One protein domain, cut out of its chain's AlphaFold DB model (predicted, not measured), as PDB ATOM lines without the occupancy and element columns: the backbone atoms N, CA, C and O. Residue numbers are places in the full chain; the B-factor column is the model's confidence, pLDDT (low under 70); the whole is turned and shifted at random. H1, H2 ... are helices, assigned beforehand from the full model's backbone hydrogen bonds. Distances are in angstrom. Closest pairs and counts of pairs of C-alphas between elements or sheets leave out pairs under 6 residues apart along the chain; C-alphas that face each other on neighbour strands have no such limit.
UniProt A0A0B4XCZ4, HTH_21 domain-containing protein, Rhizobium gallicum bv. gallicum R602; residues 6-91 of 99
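Overview. This is residues 6 to 91 of the 99 residues of the protein "HTH_21 domain-containing protein" of Rhizobium gallicum bv. gallicum R602 (UniProt A0A0B4XCZ4). A dumbbell of two lobes, H1 to H3 and H4 to H6, each of three crossed helices; H3 and H4 follow each other nearly in line as the bar. The printed part has 86 residues, six named helices in order H1 to H6 and no named strand: all helix. It is loose, with a radius of gyration of the C-alphas of 16.6 A, and spans 46 by 20 by 19 A.

Along the chain. H4, residues 46 to 59, is 20.3 A long, from C-alpha 46 at (35.800, 129.081, 158.396). H1, residues 6 to 19, is 19.6 A long, from C-alpha 6 at (47.802, 129.465, 163.035). H2 is residues 23 to 30, H3 34 to 44, H5 64 to 73 and H6 80 to 89.

Arrangement. H4 touches H5 with residues 53 to 57 alone, closest C-alphas Leu 56 and Ile 67, 6.9 A. H5 touches H6 at a steep tilt of 63 degrees, closest C-alphas Asp 64 and Phe 84, 6.8 A. H3 and H4 meet only through their link. H1 touches H2, closest C-alphas Phe 12 and Ala 26, 6.0 A. In the six helices every O i to N i+4 pair is within hydrogen-bond range.

Size, cuts and confidence. The printed part has no cut and no long link. pLDDT is under 70 at residues 6 to 7, 40 to 47, 60 to 62 and 89 to 91.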
ATOM      1  N   MET A   6      48.006 128.870 164.373       57.19
ATOM      2  CA  MET A   6      47.802 129.465 163.035       57.19
ATOM      3  C   MET A   6      49.138 129.743 162.309       57.19
ATOM      4  O   MET A   6      49.285 129.520 161.108       57.19
ATOM      5  N   ARG A   7      50.178 130.141 163.060       60.44
ATOM      6  CA  ARG A   7      51.559 130.264 162.541       60.44
ATOM      7  C   ARG A   7      52.117 128.924 162.053       60.44
ATOM      8  O   ARG A   7      52.876 128.891 161.088       60.44
ATOM      9  N   GLN A   8      51.743 127.831 162.711       70.50
ATOM     10  CA  GLN A   8      52.244 126.490 162.414       70.50
ATOM     11  C   GLN A   8      51.545 125.896 161.190       70.50
ATOM     12  O   GLN A   8      52.200 125.241 160.384       70.50
ATOM     13  N   CYS A   9      50.256 126.184 160.993       70.44
ATOM     14  CA  CYS A   9      49.527 125.823 159.775       70.44
ATOM     15  C   CYS A   9      50.063 126.564 158.547       70.44
ATOM     16  O   CYS A   9      50.277 125.940 157.512       70.44
ATOM     17  N   ASN A  10      50.398 127.851 158.678       74.94
ATOM     18  CA  ASN A  10      51.057 128.594 157.603       74.94
ATOM     19  C   ASN A  10      52.450 128.035 157.280       74.94
ATOM     20  O   ASN A  10      52.777 127.852 156.109       74.94
ATOM     21  N   ALA A  11      53.253 127.694 158.296       79.38
ATOM     22  CA  ALA A  11      54.540 127.025 158.089       79.38
ATOM     23  C   ALA A  11      54.372 125.646 157.422       79.38
ATOM     24  O   ALA A  11      55.134 125.291 156.524       79.38
ATOM     25  N   PHE A  12      53.339 124.891 157.801       79.88
ATOM     26  CA  PHE A  12      52.983 123.622 157.172       79.88
ATOM     27  C   PHE A  12      52.589 123.803 155.705       79.88
ATOM     28  O   PHE A  12      53.140 123.123 154.841       79.88
ATOM     29  N   ALA A  13      51.698 124.748 155.400       79.75
ATOM     30  CA  ALA A  13      51.288 125.062 154.036       79.75
ATOM     31  C   ALA A  13      52.480 125.520 153.177       79.75
ATOM     32  O   ALA A  13      52.604 125.118 152.018       79.75
ATOM     33  N   HIS A  14      53.402 126.294 153.752       82.62
ATOM     34  CA  HIS A  14      54.627 126.725 153.082       82.62
ATOM     35  C   HIS A  14      55.566 125.545 152.767       82.62
ATOM     36  O   HIS A  14      56.010 125.405 151.632       82.62
ATOM     37  N   LEU A  15      55.793 124.627 153.715       84.31
ATOM     38  CA  LEU A  15      56.599 123.417 153.489       84.31
ATOM     39  C   LEU A  15      55.973 122.473 152.448       84.31
ATOM     40  O   LEU A  15      56.683 121.872 151.641       84.31
ATOM     41  N   MET A  16      54.647 122.341 152.439       81.81
ATOM     42  CA  MET A  16      53.934 121.522 151.454       81.81
ATOM     43  C   MET A  16      54.008 122.134 150.045       81.81
ATOM     44  O   MET A  16      54.267 121.414 149.083       81.81
ATOM     45  N   SER A  17      53.805 123.450 149.919       81.75
ATOM     46  CA  SER A  17      53.775 124.158 148.628       81.75
ATOM     47  C   SER A  17      55.160 124.377 148.020       81.75
ATOM     48  O   SER A  17      55.347 124.113 146.835       81.75
ATOM     49  N   GLN A  18      56.143 124.813 148.815       83.06
ATOM     50  CA  GLN A  18      57.485 125.140 148.320       83.06
ATOM     51  C   GLN A  18      58.373 123.908 148.161       83.06
ATOM     52  O   GLN A  18      59.123 123.810 147.194       83.06
ATOM     53  N   HIS A  19      58.272 122.941 149.077       77.25
ATOM     54  CA  HIS A  19      59.141 121.763 149.070       77.25
ATOM     55  C   HIS A  19      58.455 120.483 148.569       77.25
ATOM     56  O   HIS A  19      59.060 119.413 148.649       77.25
ATOM     57  N   ARG A  20      57.198 120.559 148.082       77.50
ATOM     58  CA  ARG A  20      56.359 119.395 147.701       77.50
ATOM     59  C   ARG A  20      56.439 118.257 148.724       77.50
ATOM     60  O   ARG A  20      56.472 117.074 148.377       77.50
ATOM     61  N   MET A  21      56.549 118.608 150.004       81.06
ATOM     62  CA  MET A  21      56.661 117.606 151.051       81.06
ATOM     63  C   MET A  21      55.322 116.903 151.228       81.06
ATOM     64  O   MET A  21      54.265 117.490 151.048       81.06
ATOM     65  N   ASN A  22      55.367 115.630 151.611       81.81
ATOM     66  CA  ASN A  22      54.173 114.937 152.074       81.81
ATOM     67  C   ASN A  22      53.823 115.409 153.488       81.81
ATOM     68  O   ASN A  22      54.719 115.653 154.301       81.81
ATOM     69  N   GLU A  23      52.532 115.397 153.825       78.62
ATOM     70  CA  GLU A  23      52.010 115.801 155.140       78.62
ATOM     71  C   GLU A  23      52.770 115.130 156.297       78.62
ATOM     72  O   GLU A  23      53.065 115.759 157.307       78.62
ATOM     73  N   ARG A  24      53.198 113.869 156.131       81.94
ATOM     74  CA  ARG A  24      54.009 113.159 157.136       81.94
ATOM     75  C   ARG A  24      55.351 113.842 157.427       81.94
ATOM     76  O   ARG A  24      55.745 113.922 158.586       81.94
ATOM     77  N   ARG A  25      56.060 114.283 156.384       83.06
ATOM     78  CA  ARG A  25      57.381 114.920 156.503       83.06
ATOM     79  C   ARG A  25      57.252 116.343 157.026       83.06
ATOM     80  O   ARG A  25      58.001 116.706 157.922       83.06
ATOM     81  N   ALA A  26      56.256 117.087 156.550       83.38
ATOM     82  CA  ALA A  26      55.974 118.432 157.034       83.38
ATOM     83  C   ALA A  26      55.593 118.432 158.530       83.38
ATOM     84  O   ALA A  26      56.172 119.186 159.304       83.38
ATOM     85  N   CYS A  27      54.726 117.513 158.982       81.94
ATOM     86  CA  CYS A  27      54.419 117.350 160.412       81.94
ATOM     87  C   CYS A  27      55.667 117.042 161.255       81.94
ATOM     88  O   CYS A  27      55.827 117.597 162.339       81.94
ATOM     89  N   LYS A  28      56.561 116.170 160.759       82.69
ATOM     90  CA  LYS A  28      57.802 115.807 161.461       82.69
ATOM     91  C   LYS A  28      58.789 116.976 161.532       82.69
ATOM     92  O   LYS A  28      59.445 117.130 162.552       82.69
ATOM     93  N   ALA A  29      58.865 117.796 160.484       84.38
ATOM     94  CA  ALA A  29      59.722 118.979 160.438       84.38
ATOM     95  C   ALA A  29      59.264 120.080 161.411       84.38
ATOM     96  O   ALA A  29      60.095 120.743 162.017       84.38
ATOM     97  N   ILE A  30      57.949 120.249 161.582       82.06
ATOM     98  CA  ILE A  30      57.366 121.257 162.487       82.06
ATOM     99  C   ILE A  30      57.244 120.719 163.924       82.06
ATOM    100  O   ILE A  30      57.114 121.494 164.865       82.06
ATOM    101  N   GLY A  31      57.293 119.395 164.112       80.88
ATOM    102  CA  GLY A  31      57.193 118.746 165.422       80.88
ATOM    103  C   GLY A  31      55.766 118.645 165.972       80.88
ATOM    104  O   GLY A  31      55.588 118.480 167.175       80.88
ATOM    105  N   PHE A  32      54.742 118.737 165.116       77.81
ATOM    106  CA  PHE A  32      53.331 118.742 165.526       77.81
ATOM    107  C   PHE A  32      52.558 117.504 165.068       77.81
ATOM    108  O   PHE A  32      52.821 116.907 164.021       77.81
ATOM    109  N   CYS A  33      51.546 117.133 165.859       77.94
ATOM    110  CA  CYS A  33      50.651 116.034 165.526       77.94
ATOM    111  C   CYS A  33      49.797 116.374 164.295       77.94
ATOM    112  O   CYS A  33      49.193 117.445 164.202       77.94
ATOM    113  N   ARG A  34      49.685 115.414 163.368       80.00
ATOM    114  CA  ARG A  34      48.885 115.544 162.139       80.00
ATOM    115  C   ARG A  34      47.416 115.868 162.420       80.00
ATOM    116  O   ARG A  34      46.809 116.629 161.675       80.00
ATOM    117  N   MET A  35      46.851 115.298 163.488       79.00
ATOM    118  CA  MET A  35      45.461 115.548 163.889       79.00
ATOM    119  C   MET A  35      45.223 117.034 164.158       79.00
ATOM    120  O   MET A  35      44.245 117.592 163.673       79.00
ATOM    121  N   THR A  36      46.148 117.679 164.870       76.88
ATOM    122  CA  THR A  36      46.065 119.101 165.212       76.88
ATOM    123  C   THR A  36      46.116 119.966 163.961       76.88
ATOM    124  O   THR A  36      45.261 120.823 163.790       76.88
ATOM    125  N   ILE A  37      47.050 119.685 163.048       77.38
ATOM    126  CA  ILE A  37      47.211 120.440 161.797       77.38
ATOM    127  C   ILE A  37      45.978 120.303 160.894       77.38
ATOM    128  O   ILE A  37      45.487 121.297 160.366       77.38
ATOM    129  N   ARG A  38      45.425 119.091 160.748       76.19
ATOM    130  CA  ARG A  38      44.182 118.880 159.984       76.19
ATOM    131  C   ARG A  38      42.991 119.583 160.619       76.19
ATOM    132  O   ARG A  38      42.169 120.157 159.914       76.19
ATOM    133  N   TYR A  39      42.880 119.505 161.940       70.69
ATOM    134  CA  TYR A  39      41.793 120.129 162.680       70.69
ATOM    135  C   TYR A  39      41.837 121.659 162.585       70.69
ATOM    136  O   TYR A  39      40.804 122.288 162.377       70.69
ATOM    137  N   GLU A  40      43.031 122.237 162.696       69.69
ATOM    138  CA  GLU A  40      43.296 123.667 162.556       69.69
ATOM    139  C   GLU A  40      43.064 124.172 161.132       69.69
ATOM    140  O   GLU A  40      42.299 125.112 160.958       69.69
ATOM    141  N   MET A  41      43.624 123.519 160.106       66.62
ATOM    142  CA  MET A  41      43.386 123.924 158.713       66.62
ATOM    143  C   MET A  41      41.894 123.936 158.371       66.62
ATOM    144  O   MET A  41      41.401 124.869 157.748       66.62
ATOM    145  N   ARG A  42      41.139 122.944 158.857       68.81
ATOM    146  CA  ARG A  42      39.689 122.892 158.638       68.81
ATOM    147  C   ARG A  42      38.913 123.977 159.396       68.81
ATOM    148  O   ARG A  42      37.759 124.225 159.064       68.81
ATOM    149  N   ARG A  43      39.505 124.570 160.441       64.56
ATOM    150  CA  ARG A  43      38.974 125.747 161.145       64.56
ATOM    151  C   ARG A  43      39.353 127.048 160.436       64.56
ATOM    152  O   ARG A  43      38.558 127.976 160.477       64.56
ATOM    153  N   ASP A  44      40.513 127.123 159.788       62.44
ATOM    154  CA  ASP A  44      40.906 128.301 158.999       62.44
ATOM    155  C   ASP A  44      40.012 128.494 157.764       62.44
ATOM    156  O   ASP A  44      39.671 129.628 157.432       62.44
ATOM    157  N   ASP A  45      39.505 127.409 157.163       63.50
ATOM    158  CA  ASP A  45      38.481 127.488 156.106       63.50
ATOM    159  C   ASP A  45      37.203 128.231 156.560       63.50
ATOM    160  O   ASP A  45      36.471 128.787 155.736       63.50
ATOM    161  N   ASP A  46      36.926 128.302 157.871       68.19
ATOM    162  CA  ASP A  46      35.800 129.081 158.396       68.19
ATOM    163  C   ASP A  46      36.008 130.596 158.246       68.19
ATOM    164  O   ASP A  46      35.038 131.344 158.377       68.19
ATOM    165  N   HIS A  47      37.223 131.083 157.967       69.31
ATOM    166  CA  HIS A  47      37.510 132.517 157.888       69.31
ATOM    167  C   HIS A  47      36.682 133.219 156.802       69.31
ATOM    168  O   HIS A  47      36.078 134.261 157.062       69.31
ATOM    169  N   GLY A  48      36.571 132.622 155.610       74.62
ATOM    170  CA  GLY A  48      35.755 133.186 154.528       74.62
ATOM    171  C   GLY A  48      34.265 133.230 154.883       74.62
ATOM    172  O   GLY A  48      33.571 134.210 154.605       74.62
ATOM    173  N   LEU A  49      33.778 132.199 155.580       77.50
ATOM    174  CA  LEU A  49      32.396 132.141 156.046       77.50
ATOM    175  C   LEU A  49      32.113 133.204 157.121       77.50
ATOM    176  O   LEU A  49      31.081 133.874 157.073       77.50
ATOM    177  N   ARG A  50      33.046 133.378 158.061       77.25
ATOM    178  CA  ARG A  50      33.022 134.388 159.125       77.25
ATOM    179  C   ARG A  50      32.947 135.809 158.568       77.25
ATOM    180  O   ARG A  50      32.078 136.592 158.954       77.25
ATOM    181  N   GLU A  51      33.805 136.139 157.603       78.12
ATOM    182  CA  GLU A  51      33.775 137.447 156.940       78.12
ATOM    183  C   GLU A  51      32.444 137.705 156.241       78.12
ATOM    184  O   GLU A  51      31.842 138.769 156.420       78.12
ATOM    185  N   ARG A  52      31.929 136.714 155.507       82.31
ATOM    186  CA  ARG A  52      30.642 136.850 154.825       82.31
ATOM    187  C   ARG A  52      29.499 137.071 155.809       82.31
ATOM    188  O   ARG A  52      28.664 137.953 155.608       82.31
ATOM    189  N   MET A  53      29.507 136.333 156.914       79.25
ATOM    190  CA  MET A  53      28.521 136.474 157.977       79.25
ATOM    191  C   MET A  53      28.557 137.874 158.611       79.25
ATOM    192  O   MET A  53      27.501 138.478 158.806       79.25
ATOM    193  N   LYS A  54      29.751 138.443 158.851       77.69
ATOM    194  CA  LYS A  54      29.911 139.827 159.338       77.69
ATOM    195  C   LYS A  54      29.359 140.858 158.358       77.69
ATOM    196  O   LYS A  54      28.640 141.759 158.783       77.69
ATOM    197  N   VAL A  55      29.641 140.719 157.063       82.50
ATOM    198  CA  VAL A  55      29.122 141.632 156.029       82.50
ATOM    199  C   VAL A  55      27.590 141.601 155.993       82.50
ATOM    200  O   VAL A  55      26.944 142.652 155.942       82.50
ATOM    201  N   LEU A  56      26.992 140.408 156.066       79.06
ATOM    202  CA  LEU A  56      25.536 140.246 156.096       79.06
ATOM    203  C   LEU A  56      24.915 140.856 157.360       79.06
ATOM    204  O   LEU A  56      23.871 141.504 157.269       79.06
ATOM    205  N   ALA A  57      25.565 140.697 158.515       73.88
ATOM    206  CA  ALA A  57      25.100 141.254 159.781       73.88
ATOM    207  C   ALA A  57      25.280 142.783 159.890       73.88
ATOM    208  O   ALA A  57      24.491 143.446 160.562       73.88
ATOM    209  N   GLN A  58      26.278 143.363 159.214       74.06
ATOM    210  CA  GLN A  58      26.491 144.815 159.161       74.06
ATOM    211  C   GLN A  58      25.474 145.531 158.265       74.06
ATOM    212  O   GLN A  58      25.024 146.623 158.602       74.06
ATOM    213  N   ARG A  59      25.080 144.925 157.135       70.06
ATOM    214  CA  ARG A  59      24.116 145.537 156.200       70.06
ATOM    215  C   ARG A  59      22.716 145.691 156.794       70.06
ATOM    216  O   ARG A  59      22.005 146.629 156.448       70.06
ATOM    217  N   ARG A  60      22.291 144.759 157.650       66.25
ATOM    218  CA  ARG A  60      20.989 144.775 158.335       66.25
ATOM    219  C   ARG A  60      21.067 143.894 159.578       66.25
ATOM    220  O   ARG A  60      21.650 142.817 159.524       66.25
ATOM    221  N   ARG A  61      20.399 144.304 160.666       69.56
ATOM    222  CA  ARG A  61      20.207 143.468 161.866       69.56
ATOM    223  C   ARG A  61      19.309 142.273 161.534       69.56
ATOM    224  O   ARG A  61      18.097 142.311 161.727       69.56
ATOM    225  N   PHE A  62      19.905 141.228 160.979       68.94
ATOM    226  CA  PHE A  62      19.260 139.950 160.740       68.94
ATOM    227  C   PHE A  62      19.518 139.018 161.921       68.94
ATOM    228  O   PHE A  62      20.634 138.943 162.418       68.94
ATOM    229  N   GLY A  63      18.487 138.288 162.345       71.69
ATOM    230  CA  GLY A  63      18.681 137.140 163.226       71.69
ATOM    231  C   GLY A  63      19.264 135.945 162.467       71.69
ATOM    232  O   GLY A  63      19.146 135.845 161.240       71.69
ATOM    233  N   ASP A  64      19.815 134.998 163.216       72.62
ATOM    234  CA  ASP A  64      20.555 133.813 162.759       72.62
ATOM    235  C   ASP A  64      19.825 133.026 161.662       72.62
ATOM    236  O   ASP A  64      20.418 132.552 160.692       72.62
ATOM    237  N   ARG A  65      18.492 132.945 161.767       78.44
ATOM    238  CA  ARG A  65      17.630 132.254 160.799       78.44
ATOM    239  C   ARG A  65      17.706 132.872 159.404       78.44
ATOM    240  O   ARG A  65      17.697 132.150 158.411       78.44
ATOM    241  N   ARG A  66      17.783 134.202 159.316       82.06
ATOM    242  CA  ARG A  66      17.794 134.928 158.039       82.06
ATOM    243  C   ARG A  66      19.193 134.975 157.433       82.06
ATOM    244  O   ARG A  66      19.317 134.857 156.218       82.06
ATOM    245  N   ILE A  67      20.226 135.033 158.273       81.88
ATOM    246  CA  ILE A  67      21.627 134.886 157.853       81.88
ATOM    247  C   ILE A  67      21.859 133.496 157.242       81.88
ATOM    248  O   ILE A  67      22.432 133.401 156.162       81.88
ATOM    249  N   HIS A  68      21.337 132.428 157.855       82.62
ATOM    250  CA  HIS A  68      21.435 131.071 157.305       82.62
ATOM    251  C   HIS A  68      20.825 130.944 155.897       82.62
ATOM    252  O   HIS A  68      21.413 130.321 155.015       82.62
ATOM    253  N   VAL A  69      19.664 131.564 155.655       84.88
ATOM    254  CA  VAL A  69      19.031 131.555 154.324       84.88
ATOM    255  C   VAL A  69      19.864 132.329 153.301       84.88
ATOM    256  O   VAL A  69      19.994 131.881 152.165       84.88
ATOM    257  N   LEU A  70      20.435 133.473 153.688       83.44
ATOM    258  CA  LEU A  70      21.300 134.266 152.809       83.44
ATOM    259  C   LEU A  70      22.580 133.509 152.452       83.44
ATOM    260  O   LEU A  70      22.925 133.427 151.278       83.44
ATOM    261  N   LEU A  71      23.209 132.861 153.431       83.38
ATOM    262  CA  LEU A  71      24.381 132.017 153.207       83.38
ATOM    263  C   LEU A  71      24.070 130.834 152.287       83.38
ATOM    264  O   LEU A  71      24.842 130.558 151.375       83.38
ATOM    265  N   ARG A  72      22.907 130.187 152.446       84.12
ATOM    266  CA  ARG A  72      22.473 129.136 151.513       84.12
ATOM    267  C   ARG A  72      22.277 129.647 150.088       84.12
ATOM    268  O   ARG A  72      22.604 128.927 149.153       84.12
ATOM    269  N   ARG A  73      21.760 130.867 149.910       83.81
ATOM    270  CA  ARG A  73      21.620 131.492 148.580       83.81
ATOM    271  C   ARG A  73      22.967 131.813 147.941       83.81
ATOM    272  O   ARG A  73      23.077 131.763 146.725       83.81
ATOM    273  N   GLU A  74      23.975 132.105 148.751       82.00
ATOM    274  CA  GLU A  74      25.357 132.304 148.306       82.00
ATOM    275  C   GLU A  74      26.117 130.978 148.095       82.00
ATOM    276  O   GLU A  74      27.283 130.995 147.720       82.00
ATOM    277  N   GLY A  75      25.467 129.824 148.298       79.94
ATOM    278  CA  GLY A  75      26.059 128.497 148.093       79.94
ATOM    279  C   GLY A  75      26.785 127.926 149.316       79.94
ATOM    280  O   GLY A  75      27.355 126.839 149.246       79.94
ATOM    281  N   HIS A  76      26.740 128.605 150.463       78.50
ATOM    282  CA  HIS A  76      27.343 128.110 151.696       78.50
ATOM    283  C   HIS A  76      26.402 127.119 152.408       78.50
ATOM    284  O   HIS A  76      25.409 127.494 153.036       78.50
ATOM    285  N   LEU A  77      26.734 125.825 152.343       70.56
ATOM    286  CA  LEU A  77      26.041 124.741 153.052       70.56
ATOM    287  C   LEU A  77      26.483 124.677 154.524       70.56
ATOM    288  O   LEU A  77      27.272 123.825 154.930       70.56
ATOM    289  N   VAL A  78      25.992 125.609 155.337       75.69
ATOM    290  CA  VAL A  78      26.306 125.679 156.773       75.69
ATOM    291  C   VAL A  78      25.140 125.129 157.584       75.69
ATOM    292  O   VAL A  78      24.012 125.569 157.409       75.69
ATOM    293  N   ASN A  79      25.398 124.202 158.508       80.94
ATOM    294  CA  ASN A  79      24.371 123.738 159.445       80.94
ATOM    295  C   ASN A  79      23.975 124.853 160.424       80.94
ATOM    296  O   ASN A  79      24.831 125.610 160.882       80.94
ATOM    297  N   HIS A  80      22.700 124.895 160.823       74.31
ATOM    298  CA  HIS A  80      22.191 125.872 161.793       74.31
ATOM    299  C   HIS A  80      22.993 125.900 163.105       74.31
ATOM    300  O   HIS A  80      23.301 126.976 163.603       74.31
ATOM    301  N   GLU A  81      23.403 124.744 163.631       78.69
ATOM    302  CA  GLU A  81      24.230 124.653 164.845       78.69
ATOM    303  C   GLU A  81      25.635 125.238 164.658       78.69
ATOM    304  O   GLU A  81      26.190 125.868 165.560       78.69
ATOM    305  N   ARG A  82      26.227 125.031 163.474       78.25
ATOM    306  CA  ARG A  82      27.541 125.586 163.120       78.25
ATOM    307  C   ARG A  82      27.446 127.101 162.998       78.25
ATOM    308  O   ARG A  82      28.290 127.799 163.549       78.25
ATOM    309  N   LEU A  83      26.390 127.594 162.352       79.56
ATOM    310  CA  LEU A  83      26.109 129.018 162.232       79.56
ATOM    311  C   LEU A  83      25.865 129.663 163.599       79.56
ATOM    312  O   LEU A  83      26.460 130.691 163.886       79.56
ATOM    313  N   PHE A  84      25.069 129.041 164.469       76.50
ATOM    314  CA  PHE A  84      24.808 129.543 165.819       76.50
ATOM    315  C   PHE A  84      26.089 129.632 166.660       76.50
ATOM    316  O   PHE A  84      26.340 130.631 167.334       76.50
ATOM    317  N   ARG A  85      26.947 128.606 166.583       77.25
ATOM    318  CA  ARG A  85      28.252 128.593 167.255       77.25
ATOM    319  C   ARG A  85      29.159 129.714 166.750       77.25
ATOM    320  O   ARG A  85      29.674 130.468 167.567       77.25
ATOM    321  N   LEU A  86      29.300 129.854 165.430       75.44
ATOM    322  CA  LEU A  86      30.084 130.921 164.797       75.44
ATOM    323  C   LEU A  86      29.540 132.307 165.169       75.44
ATOM    324  O   LEU A  86      30.298 133.171 165.597       75.44
ATOM    325  N   HIS A  87      28.218 132.489 165.120       74.12
ATOM    326  CA  HIS A  87      27.548 133.743 165.462       74.12
ATOM    327  C   HIS A  87      27.764 134.143 166.929       74.12
ATOM    328  O   HIS A  87      27.954 135.328 167.234       74.12
ATOM    329  N   ARG A  88      27.778 133.162 167.840       71.44
ATOM    330  CA  ARG A  88      28.088 133.362 169.259       71.44
ATOM    331  C   ARG A  88      29.574 133.654 169.489       71.44
ATOM    332  O   ARG A  88      29.899 134.545 170.272       71.44
ATOM    333  N   GLU A  89      30.466 132.929 168.817       69.81
ATOM    334  CA  GLU A  89      31.921 133.123 168.899       69.81
ATOM    335  C   GLU A  89      32.354 134.493 168.368       69.81
ATOM    336  O   GLU A  89      33.204 135.149 168.969       69.81
ATOM    337  N   GLU A  90      31.742 134.958 167.281       66.38
ATOM    338  CA  GLU A  90      32.037 136.265 166.686       66.38
ATOM    339  C   GLU A  90      31.425 137.439 167.443       66.38
ATOM    340  O   GLU A  90      31.708 138.583 167.092       66.38
ATOM    341  N   LYS A  91      30.639 137.180 168.503       57.97
ATOM    342  CA  LYS A  91      29.982 138.208 169.327       57.97
ATOM    343  C   LYS A  91      29.316 139.287 168.468       57.97
ATOM    344  O   LYS A  91      29.413 140.476 168.750       57.97
TER     345      LYS A  91